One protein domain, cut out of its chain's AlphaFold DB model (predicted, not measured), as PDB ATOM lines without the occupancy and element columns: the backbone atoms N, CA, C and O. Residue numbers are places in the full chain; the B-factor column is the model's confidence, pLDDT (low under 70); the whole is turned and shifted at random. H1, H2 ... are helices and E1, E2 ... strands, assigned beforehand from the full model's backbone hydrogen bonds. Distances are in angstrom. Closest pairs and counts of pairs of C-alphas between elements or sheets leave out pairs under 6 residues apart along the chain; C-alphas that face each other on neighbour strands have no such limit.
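This is residues 36 to 63, 78 to 105 and 144 to 180 of the 180 residues of the protein "Glucosamine 6-phosphate N-acetyltransferase" of Arabidopsis thaliana (UniProt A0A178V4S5). A twisted, curled sheet of four antiparallel strands has H1 running across one face, over E3 and E4, while H2 touches H1, about perpendicular to it, and only grazes the sheet. The tight turn of the E3-E4 hairpin and the last residues, 175 to 180, make opposite ends of the long axis. The printed part has 93 residues, in the order E1 H1 H2 E2 E3 E4; the sheet runs E1, E2, E3, E4, and the class is mixed, helices and strands. The whole is compact, with a radius of gyration of the C-alphas of 13.6 A, yet elongated, spanning 45 by 27 by 23 A.

Find C-alpha 38 at (-12.108, 1.375, 24.607), where E1, residues 38 to 41, begins. Next come H1, residues 49 to 58, and H2, residues 79 to 88, each 14.2 A long. E2, residues 91 to 97, runs 20.4 A; E3, residues 151 to 160, runs 27.5 A and bends by 50 degrees at residue 154. E4, residues 166 to 173, runs 19.9 A, bends by 59 degrees at residue 169 and ends at C-alpha 173, (-7.685, 0.488, 36.121).

Look across the sheet for N 39 and O 96 of E1 and E2, 2.9 A; N 93 and O 156 of E2 and E3, 2.8 A; and N 155 and O 172 of the hairpin E3 and E4, 2.9 A. E1 and E4 are apart. H1 makes two layers, a helix on one face of a sheet, at a height over the sheet of 8.7 A; it lies over E3 and only just over E4, with 3 of its C-alphas there. The closest C-alphas of H1 and E3 are those of Glu 51 and Leu 152, 6.6 A. H2 touches H1, about perpendicular at 73 degrees, closest at the C-alphas of Leu 49 and Arg 83, 7.2 A. H2 only grazes the sheet, with its residues 85 to 88. In H1 and H2 every O i to N i+4 pair is within hydrogen-bond range.

The two C-alphas farthest apart, of Gly 163 and Val 180, are 45.7 A apart. Residues 64 to 77 and 106 to 143 are not printed; the C-alpha gaps are 8.5 A and 26.7 A. Of the links printed whole, no link is long. Confidence is under 70 at residues 36, 62 to 63, 99 to 105 and 175 to 180.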
ATOM      1  N   ILE A  36      -8.726   7.348  23.244       68.12
ATOM      2  CA  ILE A  36      -8.276   5.968  23.161       68.12
ATOM      3  C   ILE A  36      -9.537   5.117  22.998       68.12
ATOM      4  O   ILE A  36     -10.441   5.220  23.836       68.12
ATOM      5  N   PRO A  37      -9.672   4.365  21.896       76.25
ATOM      6  CA  PRO A  37     -10.838   3.529  21.705       76.25
ATOM      7  C   PRO A  37     -10.822   2.465  22.805       76.25
ATOM      8  O   PRO A  37      -9.811   1.790  23.010       76.25
ATOM      9  N   ILE A  38     -11.937   2.348  23.527       84.00
ATOM     10  CA  ILE A  38     -12.108   1.375  24.607       84.00
ATOM     11  C   ILE A  38     -13.308   0.483  24.315       84.00
ATOM     12  O   ILE A  38     -14.325   0.944  23.793       84.00
ATOM     13  N   TYR A  39     -13.202  -0.789  24.680       88.50
ATOM     14  CA  TYR A  39     -14.313  -1.730  24.680       88.50
ATOM     15  C   TYR A  39     -14.649  -2.116  26.115       88.50
ATOM     16  O   TYR A  39     -13.760  -2.456  26.892       88.50
ATOM     17  N   ILE A  40     -15.932  -2.077  26.472       91.62
ATOM     18  CA  ILE A  40     -16.409  -2.447  27.805       91.62
ATOM     19  C   ILE A  40     -17.269  -3.697  27.667       91.62
ATOM     20  O   ILE A  40     -18.295  -3.669  26.987       91.62
ATOM     21  N   SER A  41     -16.866  -4.783  28.324       93.62
ATOM     22  CA  SER A  41     -17.682  -5.988  28.454       93.62
ATOM     23  C   SER A  41     -18.271  -6.102  29.849       93.62
ATOM     24  O   SER A  41     -17.634  -5.759  30.843       93.62
ATOM     25  N   THR A  42     -19.472  -6.662  29.924       95.00
ATOM     26  CA  THR A  42     -20.094  -7.107  31.176       95.00
ATOM     27  C   THR A  42     -20.223  -8.629  31.257       95.00
ATOM     28  O   THR A  42     -20.932  -9.164  32.110       95.00
ATOM     29  N   LEU A  43     -19.583  -9.361  30.338       93.44
ATOM     30  CA  LEU A  43     -19.708 -10.810  30.228       93.44
ATOM     31  C   LEU A  43     -18.545 -11.510  30.928       93.44
ATOM     32  O   LEU A  43     -17.378 -11.267  30.641       93.44
ATOM     33  N   LYS A  44     -18.867 -12.485  31.786       92.50
ATOM     34  CA  LYS A  44     -17.857 -13.275  32.515       92.50
ATOM     35  C   LYS A  44     -16.912 -14.058  31.596       92.50
ATOM     36  O   LYS A  44     -15.781 -14.324  31.976       92.50
ATOM     37  N   LYS A  45     -17.397 -14.457  30.415       91.31
ATOM     38  CA  LYS A  45     -16.656 -15.268  29.433       91.31
ATOM     39  C   LYS A  45     -15.560 -14.486  28.705       91.31
ATOM     40  O   LYS A  45     -14.647 -15.101  28.175       91.31
ATOM     41  N   ASP A  46     -15.671 -13.160  28.679       91.19
ATOM     42  CA  ASP A  46     -14.736 -12.295  27.961       91.19
ATOM     43  C   ASP A  46     -13.466 -12.037  28.788       91.19
ATOM     44  O   ASP A  46     -12.544 -11.381  28.324       91.19
ATOM     45  N   ILE A  47     -13.416 -12.533  30.029       90.75
ATOM     46  CA  ILE A  47     -12.301 -12.327  30.949       90.75
ATOM     47  C   ILE A  47     -11.359 -13.521  30.886       90.75
ATOM     48  O   ILE A  47     -11.707 -14.630  31.301       90.75
ATOM     49  N   ASN A  48     -10.131 -13.260  30.455       92.00
ATOM     50  CA  ASN A  48      -9.020 -14.174  30.641       92.00
ATOM     51  C   ASN A  48      -8.503 -14.070  32.087       92.00
ATOM     52  O   ASN A  48      -8.159 -12.990  32.571       92.00
ATOM     53  N   LEU A  49      -8.463 -15.198  32.801       90.88
ATOM     54  CA  LEU A  49      -8.027 -15.230  34.199       90.88
ATOM     55  C   LEU A  49      -6.543 -14.874  34.359       90.88
ATOM     56  O   LEU A  49      -6.171 -14.330  35.396       90.88
ATOM     57  N   GLU A  50      -5.708 -15.199  33.372       90.50
ATOM     58  CA  GLU A  50      -4.267 -14.933  33.423       90.50
ATOM     59  C   GLU A  50      -3.978 -13.441  33.255       90.50
ATOM     60  O   GLU A  50      -3.297 -12.852  34.092       90.50
ATOM     61  N   GLU A  51      -4.591 -12.800  32.256       90.25
ATOM     62  CA  GLU A  51      -4.515 -11.345  32.070       90.25
ATOM     63  C   GLU A  51      -5.046 -10.591  33.285       90.25
ATOM     64  O   GLU A  51      -4.445  -9.615  33.724       90.25
ATOM     65  N   LEU A  52      -6.141 -11.071  33.880       91.12
ATOM     66  CA  LEU A  52      -6.670 -10.471  35.095       91.12
ATOM     67  C   LEU A  52      -5.696 -10.616  36.269       91.12
ATOM     68  O   LEU A  52      -5.493  -9.656  37.003       91.12
ATOM     69  N   ARG A  53      -5.062 -11.779  36.458       88.94
ATOM     70  CA  ARG A  53      -4.021 -11.938  37.488       88.94
ATOM     71  C   ARG A  53      -2.865 -10.965  37.262       88.94
ATOM     72  O   ARG A  53      -2.397 -10.367  38.231       88.94
ATOM     73  N   ASN A  54      -2.434 -10.796  36.016       88.06
ATOM     74  CA  ASN A  54      -1.394  -9.832  35.674       88.06
ATOM     75  C   ASN A  54      -1.855  -8.413  36.016       88.06
ATOM     76  O   ASN A  54      -1.123  -7.695  36.682       88.06
ATOM     77  N   LEU A  55      -3.098  -8.048  35.695       88.50
ATOM     78  CA  LEU A  55      -3.683  -6.755  36.054       88.50
ATOM     79  C   LEU A  55      -3.707  -6.516  37.574       88.50
ATOM     80  O   LEU A  55      -3.324  -5.441  38.029       88.50
ATOM     81  N   TYR A  56      -4.082  -7.520  38.376       87.88
ATOM     82  CA  TYR A  56      -3.986  -7.435  39.840       87.88
ATOM     83  C   TYR A  56      -2.540  -7.177  40.295       87.88
ATOM     84  O   TYR A  56      -2.321  -6.359  41.187       87.88
ATOM     85  N   SER A  57      -1.564  -7.850  39.676       84.00
ATOM     86  CA  SER A  57      -0.140  -7.664  39.971       84.00
ATOM     87  C   SER A  57       0.336  -6.256  39.608       84.00
ATOM     88  O   SER A  57       0.940  -5.587  40.442       84.00
ATOM     89  N   LEU A  58       0.001  -5.781  38.404       83.88
ATOM     90  CA  LEU A  58       0.372  -4.457  37.899       83.88
ATOM     91  C   LEU A  58      -0.234  -3.333  38.742       83.88
ATOM     92  O   LEU A  58       0.425  -2.343  39.037       83.88
ATOM     93  N   CYS A  59      -1.474  -3.500  39.202       79.88
ATOM     94  CA  CYS A  59      -2.113  -2.547  40.104       79.88
ATOM     95  C   CYS A  59      -1.709  -2.733  41.582       79.88
ATOM     96  O   CYS A  59      -2.287  -2.072  42.448       79.88
ATOM     97  N   ASN A  60      -0.776  -3.647  41.900       76.94
ATOM     98  CA  ASN A  60      -0.395  -4.057  43.263       76.94
ATOM     99  C   ASN A  60      -1.605  -4.384  44.168       76.94
ATOM    100  O   ASN A  60      -1.569  -4.258  45.400       76.94
ATOM    101  N   HIS A  61      -2.709  -4.807  43.557       71.88
ATOM    102  CA  HIS A  61      -3.942  -5.111  44.255       71.88
ATOM    103  C   HIS A  61      -3.889  -6.569  44.706       71.88
ATOM    104  O   HIS A  61      -3.633  -7.476  43.917       71.88
ATOM    105  N   SER A  62      -4.141  -6.830  45.987       67.00
ATOM    106  CA  SER A  62      -4.263  -8.197  46.498       67.00
ATOM    107  C   SER A  62      -5.686  -8.468  46.952       67.00
ATOM    108  O   SER A  62      -6.252  -7.684  47.707       67.00
ATOM    109  N   CYS A  63      -6.235  -9.625  46.584       62.25
ATOM    110  CA  CYS A  63      -7.572 -10.061  47.008       62.25
ATOM    111  C   CYS A  63      -7.689 -10.346  48.522       62.25
ATOM    112  O   CYS A  63      -8.774 -10.669  49.007       62.25
ATOM    113  N   ASP A  78      -4.160 -16.036  44.043       84.75
ATOM    114  CA  ASP A  78      -4.609 -17.422  43.900       84.75
ATOM    115  C   ASP A  78      -5.704 -17.523  42.824       84.75
ATOM    116  O   ASP A  78      -6.833 -17.044  42.993       84.75
ATOM    117  N   MET A  79      -5.380 -18.214  41.731       87.25
ATOM    118  CA  MET A  79      -6.257 -18.412  40.576       87.25
ATOM    119  C   MET A  79      -7.583 -19.095  40.934       87.25
ATOM    120  O   MET A  79      -8.619 -18.794  40.337       87.25
ATOM    121  N   LYS A  80      -7.599 -19.996  41.928       89.50
ATOM    122  CA  LYS A  80      -8.829 -20.682  42.355       89.50
ATOM    123  C   LYS A  80      -9.763 -19.720  43.083       89.50
ATOM    124  O   LYS A  80     -10.977 -19.753  42.854       89.50
ATOM    125  N   LYS A  81      -9.209 -18.849  43.933       87.31
ATOM    126  CA  LYS A  81      -9.969 -17.792  44.616       87.31
ATOM    127  C   LYS A  81     -10.489 -16.770  43.617       87.31
ATOM    128  O   LYS A  81     -11.671 -16.445  43.676       87.31
ATOM    129  N   LEU A  82      -9.655 -16.346  42.668       88.56
ATOM    130  CA  LEU A  82     -10.037 -15.397  41.624       88.56
ATOM    131  C   LEU A  82     -11.194 -15.938  40.772       88.56
ATOM    132  O   LEU A  82     -12.239 -15.298  40.655       88.56
ATOM    133  N   ARG A  83     -11.077 -17.178  40.280       92.06
ATOM    134  CA  ARG A  83     -12.151 -17.845  39.530       92.06
ATOM    135  C   ARG A  83     -13.444 -17.945  40.340       92.06
ATOM    136  O   ARG A  83     -14.528 -17.697  39.811       92.06
ATOM    137  N   ARG A  84     -13.354 -18.300  41.626       91.44
ATOM    138  CA  ARG A  84     -14.523 -18.376  42.517       91.44
ATOM    139  C   ARG A  84     -15.151 -17.000  42.753       91.44
ATOM    140  O   ARG A  84     -16.376 -16.906  42.761       91.44
ATOM    141  N   ALA A  85     -14.342 -15.957  42.919       90.69
ATOM    142  CA  ALA A  85     -14.801 -14.586  43.114       90.69
ATOM    143  C   ALA A  85     -15.582 -14.076  41.894       90.69
ATOM    144  O   ALA A  85     -16.686 -13.555  42.043       90.69
ATOM    145  N   ILE A  86     -15.069 -14.315  40.687       92.12
ATOM    146  CA  ILE A  86     -15.740 -13.984  39.418       92.12
ATOM    147  C   ILE A  86     -17.035 -14.784  39.271       92.12
ATOM    148  O   ILE A  86     -18.096 -14.233  38.988       92.12
ATOM    149  N   SER A  87     -16.986 -16.096  39.517       93.50
ATOM    150  CA  SER A  87     -18.170 -16.952  39.408       93.50
ATOM    151  C   SER A  87     -19.315 -16.469  40.302       93.50
ATOM    152  O   SER A  87     -20.453 -16.430  39.834       93.50
ATOM    153  N   ARG A  88     -19.007 -16.031  41.529       91.69
ATOM    154  CA  ARG A  88     -19.984 -15.555  42.520       91.69
ATOM    155  C   ARG A  88     -20.398 -14.091  42.389       91.69
ATOM    156  O   ARG A  88     -21.311 -13.689  43.091       91.69
ATOM    157  N   SER A  89     -19.726 -13.295  41.564       92.69
ATOM    158  CA  SER A  89     -20.092 -11.882  41.407       92.69
ATOM    159  C   SER A  89     -21.300 -11.756  40.490       92.69
ATOM    160  O   SER A  89     -21.340 -12.407  39.445       92.69
ATOM    161  N   ASP A  90     -22.271 -10.933  40.859       93.25
ATOM    162  CA  ASP A  90     -23.485 -10.738  40.062       93.25
ATOM    163  C   ASP A  90     -23.219  -9.809  38.882       93.25
ATOM    164  O   ASP A  90     -23.661 -10.068  37.765       93.25
ATOM    165  N   VAL A  91     -22.415  -8.771  39.120       92.69
ATOM    166  CA  VAL A  91     -22.015  -7.795  38.109       92.69
ATOM    167  C   VAL A  91     -20.507  -7.829  37.956       92.69
ATOM    168  O   VAL A  91     -19.760  -7.785  38.936       92.69
ATOM    169  N   ILE A  92     -20.060  -7.892  36.708       94.81
ATOM    170  CA  ILE A  92     -18.654  -7.785  36.344       94.81
ATOM    171  C   ILE A  92     -18.542  -6.825  35.174       94.81
ATOM    172  O   ILE A  92     -19.404  -6.822  34.298       94.81
ATOM    173  N   VAL A  93     -17.486  -6.021  35.177       95.38
ATOM    174  CA  VAL A  93     -17.130  -5.111  34.096       95.38
ATOM    175  C   VAL A  93     -15.654  -5.308  33.782       95.38
ATOM    176  O   VAL A  93     -14.819  -5.274  34.683       95.38
ATOM    177  N   SER A  94     -15.328  -5.503  32.513       94.00
ATOM    178  CA  SER A  94     -13.959  -5.514  32.003       94.00
ATOM    179  C   SER A  94     -13.806  -4.465  30.913       94.00
ATOM    180  O   SER A  94     -14.708  -4.253  30.102       94.00
ATOM    181  N   VAL A  95     -12.669  -3.777  30.921       92.06
ATOM    182  CA  VAL A  95     -12.343  -2.705  29.983       92.06
ATOM    183  C   VAL A  95     -11.102  -3.105  29.210       92.06
ATOM    184  O   VAL A  95     -10.083  -3.463  29.803       92.06
ATOM    185  N   PHE A  96     -11.202  -3.022  27.891       90.19
ATOM    186  CA  PHE A  96     -10.152  -3.395  26.963       90.19
ATOM    187  C   PHE A  96      -9.733  -2.190  26.130       90.19
ATOM    188  O   PHE A  96     -10.584  -1.451  25.626       90.19
ATOM    189  N   CYS A  97      -8.428  -2.029  25.958       86.31
ATOM    190  CA  CYS A  97      -7.818  -1.028  25.087       86.31
ATOM    191  C   CYS A  97      -6.940  -1.715  24.049       86.31
ATOM    192  O   CYS A  97      -6.545  -2.867  24.209       86.31
ATOM    193  N   LYS A  98      -6.584  -0.994  22.988       80.69
ATOM    194  CA  LYS A  98      -5.539  -1.481  22.087       80.69
ATOM    195  C   LYS A  98      -4.182  -1.488  22.789       80.69
ATOM    196  O   LYS A  98      -3.873  -0.501  23.458       80.69
ATOM    197  N   PRO A  99      -3.349  -2.516  22.563       67.94
ATOM    198  CA  PRO A  99      -2.023  -2.615  23.178       67.94
ATOM    199  C   PRO A  99      -1.092  -1.451  22.799       67.94
ATOM    200  O   PRO A  99      -0.254  -1.058  23.595       67.94
ATOM    201  N   GLN A 100      -1.297  -0.809  21.640       63.00
ATOM    202  CA  GLN A 100      -0.561   0.401  21.217       63.00
ATOM    203  C   GLN A 100      -0.744   1.616  22.140       63.00
ATOM    204  O   GLN A 100      -0.041   2.610  21.993       63.00
ATOM    205  N   HIS A 101      -1.700   1.563  23.067       55.38
ATOM    206  CA  HIS A 101      -1.998   2.641  24.006       55.38
ATOM    207  C   HIS A 101      -1.743   2.247  25.468       55.38
ATOM    208  O   HIS A 101      -2.206   2.940  26.371       55.38
ATOM    209  N   VAL A 102      -1.050   1.132  25.713       53.88
ATOM    210  CA  VAL A 102      -0.781   0.616  27.057       53.88
ATOM    211  C   VAL A 102       0.730   0.457  27.219       53.88
ATOM    212  O   VAL A 102       1.273  -0.603  26.927       53.88
ATOM    213  N   ASP A 103       1.409   1.510  27.679       53.09
ATOM    214  CA  ASP A 103       2.777   1.372  28.189       53.09
ATOM    215  C   ASP A 103       2.698   0.849  29.624       53.09
ATOM    216  O   ASP A 103       2.162   1.502  30.523       53.09
ATOM    217  N   VAL A 104       3.188  -0.371  29.818       52.69
ATOM    218  CA  VAL A 104       3.460  -0.930  31.137       52.69
ATOM    219  C   VAL A 104       4.961  -0.780  31.347       52.69
ATOM    220  O   VAL A 104       5.728  -1.648  30.939       52.69
ATOM    221  N   ASP A 105       5.381   0.343  31.933       44.44
ATOM    222  CA  ASP A 105       6.744   0.492  32.446       44.44
ATOM    223  C   ASP A 105       6.932  -0.503  33.599       44.44
ATOM    224  O   ASP A 105       6.382  -0.338  34.691       44.44
ATOM    225  N   PRO A 144     -13.611  -2.663  14.861       71.56
ATOM    226  CA  PRO A 144     -14.251  -2.559  16.163       71.56
ATOM    227  C   PRO A 144     -13.437  -3.335  17.198       71.56
ATOM    228  O   PRO A 144     -13.060  -4.487  16.978       71.56
ATOM    229  N   LEU A 145     -13.158  -2.693  18.333       78.44
ATOM    230  CA  LEU A 145     -12.483  -3.363  19.433       78.44
ATOM    231  C   LEU A 145     -13.369  -4.468  19.986       78.44
ATOM    232  O   LEU A 145     -14.564  -4.280  20.199       78.44
ATOM    233  N   THR A 146     -12.752  -5.610  20.243       80.88
ATOM    234  CA  THR A 146     -13.368  -6.757  20.899       80.88
ATOM    235  C   THR A 146     -12.465  -7.202  22.049       80.88
ATOM    236  O   THR A 146     -11.269  -6.904  22.028       80.88
ATOM    237  N   PRO A 147     -12.983  -7.973  23.020       81.25
ATOM    238  CA  PRO A 147     -12.162  -8.565  24.076       81.25
ATOM    239  C   PRO A 147     -11.015  -9.427  23.539       81.25
ATOM    240  O   PRO A 147      -9.980  -9.527  24.173       81.25
ATOM    241  N   SER A 148     -11.180 -10.036  22.360       81.81
ATOM    242  CA  SER A 148     -10.155 -10.881  21.739       81.81
ATOM    243  C   SER A 148      -9.025 -10.101  21.059       81.81
ATOM    244  O   SER A 148      -7.986 -10.683  20.777       81.81
ATOM    245  N   ASN A 149      -9.240  -8.821  20.741       81.62
ATOM    246  CA  ASN A 149      -8.275  -7.956  20.047       81.62
ATOM    247  C   ASN A 149      -7.767  -6.805  20.939       81.62
ATOM    248  O   ASN A 149      -7.018  -5.939  20.492       81.62
ATOM    249  N   GLY A 150      -8.225  -6.745  22.188       84.25
ATOM    250  CA  GLY A 150      -7.856  -5.711  23.145       84.25
ATOM    251  C   GLY A 150      -7.162  -6.309  24.360       84.25
ATOM    252  O   GLY A 150      -7.438  -7.436  24.750       84.25
ATOM    253  N   GLN A 151      -6.284  -5.530  24.977       87.69
ATOM    254  CA  GLN A 151      -5.650  -5.858  26.243       87.69
ATOM    255  C   GLN A 151      -6.557  -5.431  27.396       87.69
ATOM    256  O   GLN A 151      -7.075  -4.310  27.397       87.69
ATOM    257  N   LEU A 152      -6.731  -6.306  28.387       90.25
ATOM    258  CA  LEU A 152      -7.466  -5.990  29.606       90.25
ATOM    259  C   LEU A 152      -6.718  -4.918  30.416       90.25
ATOM    260  O   LEU A 152      -5.687  -5.188  31.026       90.25
ATOM    261  N   VAL A 153      -7.265  -3.704  30.445       89.88
ATOM    262  CA  VAL A 153      -6.697  -2.562  31.184       89.88
ATOM    263  C   VAL A 153      -7.501  -2.203  32.421       89.88
ATOM    264  O   VAL A 153      -7.019  -1.483  33.285       89.88
ATOM    265  N   GLY A 154      -8.739  -2.675  32.527       91.25
ATOM    266  CA  GLY A 154      -9.592  -2.363  33.661       91.25
ATOM    267  C   GLY A 154     -10.505  -3.517  34.013       91.25
ATOM    268  O   GLY A 154     -10.984  -4.244  33.144       91.25
ATOM    269  N   PHE A 155     -10.765  -3.671  35.303       94.31
ATOM    270  CA  PHE A 155     -11.646  -4.703  35.817       94.31
ATOM    271  C   PHE A 155     -12.377  -4.211  37.061       94.31
ATOM    272  O   PHE A 155     -11.800  -3.564  37.933       94.31
ATOM    273  N   GLY A 156     -13.657  -4.551  37.159       93.88
ATOM    274  CA  GLY A 156     -14.469  -4.289  38.331       93.88
ATOM    275  C   GLY A 156     -15.482  -5.397  38.570       93.88
ATOM    276  O   GLY A 156     -16.028  -5.969  37.625       93.88
ATOM    277  N   ARG A 157     -15.767  -5.693  39.839       93.81
ATOM    278  CA  ARG A 157     -16.848  -6.618  40.201       93.81
ATOM    279  C   ARG A 157     -17.646  -6.133  41.397       93.81
ATOM    280  O   ARG A 157     -17.103  -5.547  42.337       93.81
ATOM    281  N   ALA A 158     -18.926  -6.469  41.383       93.94
ATOM    282  CA  ALA A 158     -19.838  -6.206  42.477       93.94
ATOM    283  C   ALA A 158     -20.700  -7.431  42.791       93.94
ATOM    284  O   ALA A 158     -20.979  -8.269  41.929       93.94
ATOM    285  N   TYR A 159     -21.107  -7.513  44.051       93.69
ATOM    286  CA  TYR A 159     -22.075  -8.479  44.552       93.69
ATOM    287  C   TYR A 159     -23.342  -7.733  44.958       93.69
ATOM    288  O   TYR A 159     -23.257  -6.736  45.680       93.69
ATOM    289  N   SER A 160     -24.494  -8.197  44.488       92.25
ATOM    290  CA  SER A 160     -25.801  -7.664  44.854       92.25
ATOM    291  C   SER A 160     -26.427  -8.528  45.939       92.25
ATOM    292  O   SER A 160     -26.348  -9.751  45.915       92.25
ATOM    293  N   ASP A 161     -27.096  -7.885  46.891       92.56
ATOM    294  CA  ASP A 161     -27.927  -8.584  47.870       92.56
ATOM    295  C   ASP A 161     -29.294  -9.018  47.302       92.56
ATOM    296  O   ASP A 161     -30.123  -9.535  48.046       92.56
ATOM    297  N   TYR A 162     -29.532  -8.813  45.996       87.38
ATOM    298  CA  TYR A 162     -30.810  -9.014  45.298       87.38
ATOM    299  C   TYR A 162     -31.989  -8.214  45.881       87.38
ATOM    300  O   TYR A 162     -33.139  -8.450  45.514       87.38
ATOM    301  N   GLY A 163     -31.714  -7.259  46.770       88.38
ATOM    302  CA  GLY A 163     -32.664  -6.259  47.224       88.38
ATOM    303  C   GLY A 163     -32.548  -5.020  46.346       88.38
ATOM    304  O   GLY A 163     -33.033  -4.984  45.218       88.38
ATOM    305  N   LEU A 164     -31.888  -3.994  46.881       87.50
ATOM    306  CA  LEU A 164     -31.623  -2.723  46.195       87.50
ATOM    307  C   LEU A 164     -30.172  -2.263  46.366       87.50
ATOM    308  O   LEU A 164     -29.833  -1.157  45.945       87.50
ATOM    309  N   THR A 165     -29.319  -3.075  46.999       92.25
ATOM    310  CA  THR A 165     -27.932  -2.698  47.246       92.25
ATOM    311  C   THR A 165     -26.971  -3.604  46.490       92.25
ATOM    312  O   THR A 165     -27.230  -4.772  46.181       92.25
ATOM    313  N   ALA A 166     -25.837  -3.024  46.127       92.44
ATOM    314  CA  ALA A 166     -24.719  -3.751  45.572       92.44
ATOM    315  C   ALA A 166     -23.446  -3.221  46.216       92.44
ATOM    316  O   ALA A 166     -23.293  -2.019  46.438       92.44
ATOM    317  N   SER A 167     -22.532  -4.131  46.516       92.31
ATOM    318  CA  SER A 167     -21.227  -3.813  47.077       92.31
ATOM    319  C   SER A 167     -20.153  -4.072  46.031       92.31
ATOM    320  O   SER A 167     -20.098  -5.141  45.423       92.31
ATOM    321  N   ILE A 168     -19.311  -3.069  45.797       91.88
ATOM    322  CA  ILE A 168     -18.157  -3.184  44.905       91.88
ATOM    323  C   ILE A 168     -17.027  -3.827  45.701       91.88
ATOM    324  O   ILE A 168     -16.691  -3.366  46.792       91.88
ATOM    325  N   HIS A 169     -16.460  -4.905  45.167       88.69
ATOM    326  CA  HIS A 169     -15.414  -5.655  45.858       88.69
ATOM    327  C   HIS A 169     -14.020  -5.395  45.308       88.69
ATOM    328  O   HIS A 169     -13.076  -5.310  46.083       88.69
ATOM    329  N   ASP A 170     -13.898  -5.299  43.989       88.88
ATOM    330  CA  ASP A 170     -12.628  -5.078  43.315       88.88
ATOM    331  C   ASP A 170     -12.855  -4.064  42.202       88.88
ATOM    332  O   ASP A 170     -13.853  -4.156  41.480       88.88
ATOM    333  N   LEU A 171     -11.938  -3.107  42.089       89.38
ATOM    334  CA  LEU A 171     -11.893  -2.122  41.021       89.38
ATOM    335  C   LEU A 171     -10.424  -1.807  40.746       89.38
ATOM    336  O   LEU A 171      -9.694  -1.391  41.641       89.38
ATOM    337  N   MET A 172     -10.004  -2.021  39.509       89.31
ATOM    338  CA  MET A 172      -8.650  -1.762  39.038       89.31
ATOM    339  C   MET A 172      -8.699  -1.168  37.642       89.31
ATOM    340  O   MET A 172      -9.519  -1.569  36.814       89.31
ATOM    341  N   VAL A 173      -7.829  -0.195  37.403       88.19
ATOM    342  CA  VAL A 173      -7.685   0.488  36.121       88.19
ATOM    343  C   VAL A 173      -6.208   0.806  35.941       88.19
ATOM    344  O   VAL A 173      -5.624   1.518  36.757       88.19
ATOM    345  N   LEU A 174      -5.618   0.293  34.870       83.69
ATOM    346  CA  LEU A 174      -4.375   0.802  34.321       83.69
ATOM    347  C   LEU A 174      -4.709   2.044  33.514       83.69
ATOM    348  O   LEU A 174      -5.590   2.017  32.655       83.69
ATOM    349  N   LEU A 175      -4.033   3.142  33.830       68.38
ATOM    350  CA  LEU A 175      -4.167   4.385  33.091       68.38
ATOM    351  C   LEU A 175      -3.390   4.237  31.781       68.38
ATOM    352  O   LEU A 175      -2.164   4.169  31.830       68.38
ATOM    353  N   PRO A 176      -4.058   4.200  30.618       59.03
ATOM    354  CA  PRO A 176      -3.339   4.308  29.366       59.03
ATOM    355  C   PRO A 176      -2.811   5.744  29.257       59.03
ATOM    356  O   PRO A 176      -3.579   6.711  29.308       59.03
ATOM    357  N   ILE A 177      -1.490   5.896  29.175       52.38
ATOM    358  CA  ILE A 177      -0.858   7.208  29.048       52.38
ATOM    359  C   ILE A 177      -1.175   7.715  27.639       52.38
ATOM    360  O   ILE A 177      -0.734   7.153  26.639       52.38
ATOM    361  N   ALA A 178      -1.974   8.779  27.541       44.84
ATOM    362  CA  ALA A 178      -2.093   9.516  26.294       44.84
ATOM    363  C   ALA A 178      -0.746  10.207  26.051       44.84
ATOM    364  O   ALA A 178      -0.410  11.146  26.773       44.84
ATOM    365  N   GLN A 179       0.036   9.718  25.086       37.84
ATOM    366  CA  GLN A 179       1.264  10.390  24.666       37.84
ATOM    367  C   GLN A 179       0.908  11.817  24.213       37.84
ATOM    368  O   GLN A 179       0.087  11.993  23.304       37.84
ATOM    369  N   VAL A 180       1.458  12.805  24.927       33.62
ATOM    370  CA  VAL A 180       1.338  14.249  24.657       33.62
ATOM    371  C   VAL A 180       2.362  14.651  23.609       33.62
ATOM    372  O   VAL A 180       3.525  14.213  23.743       33.62
TER     373      VAL A 180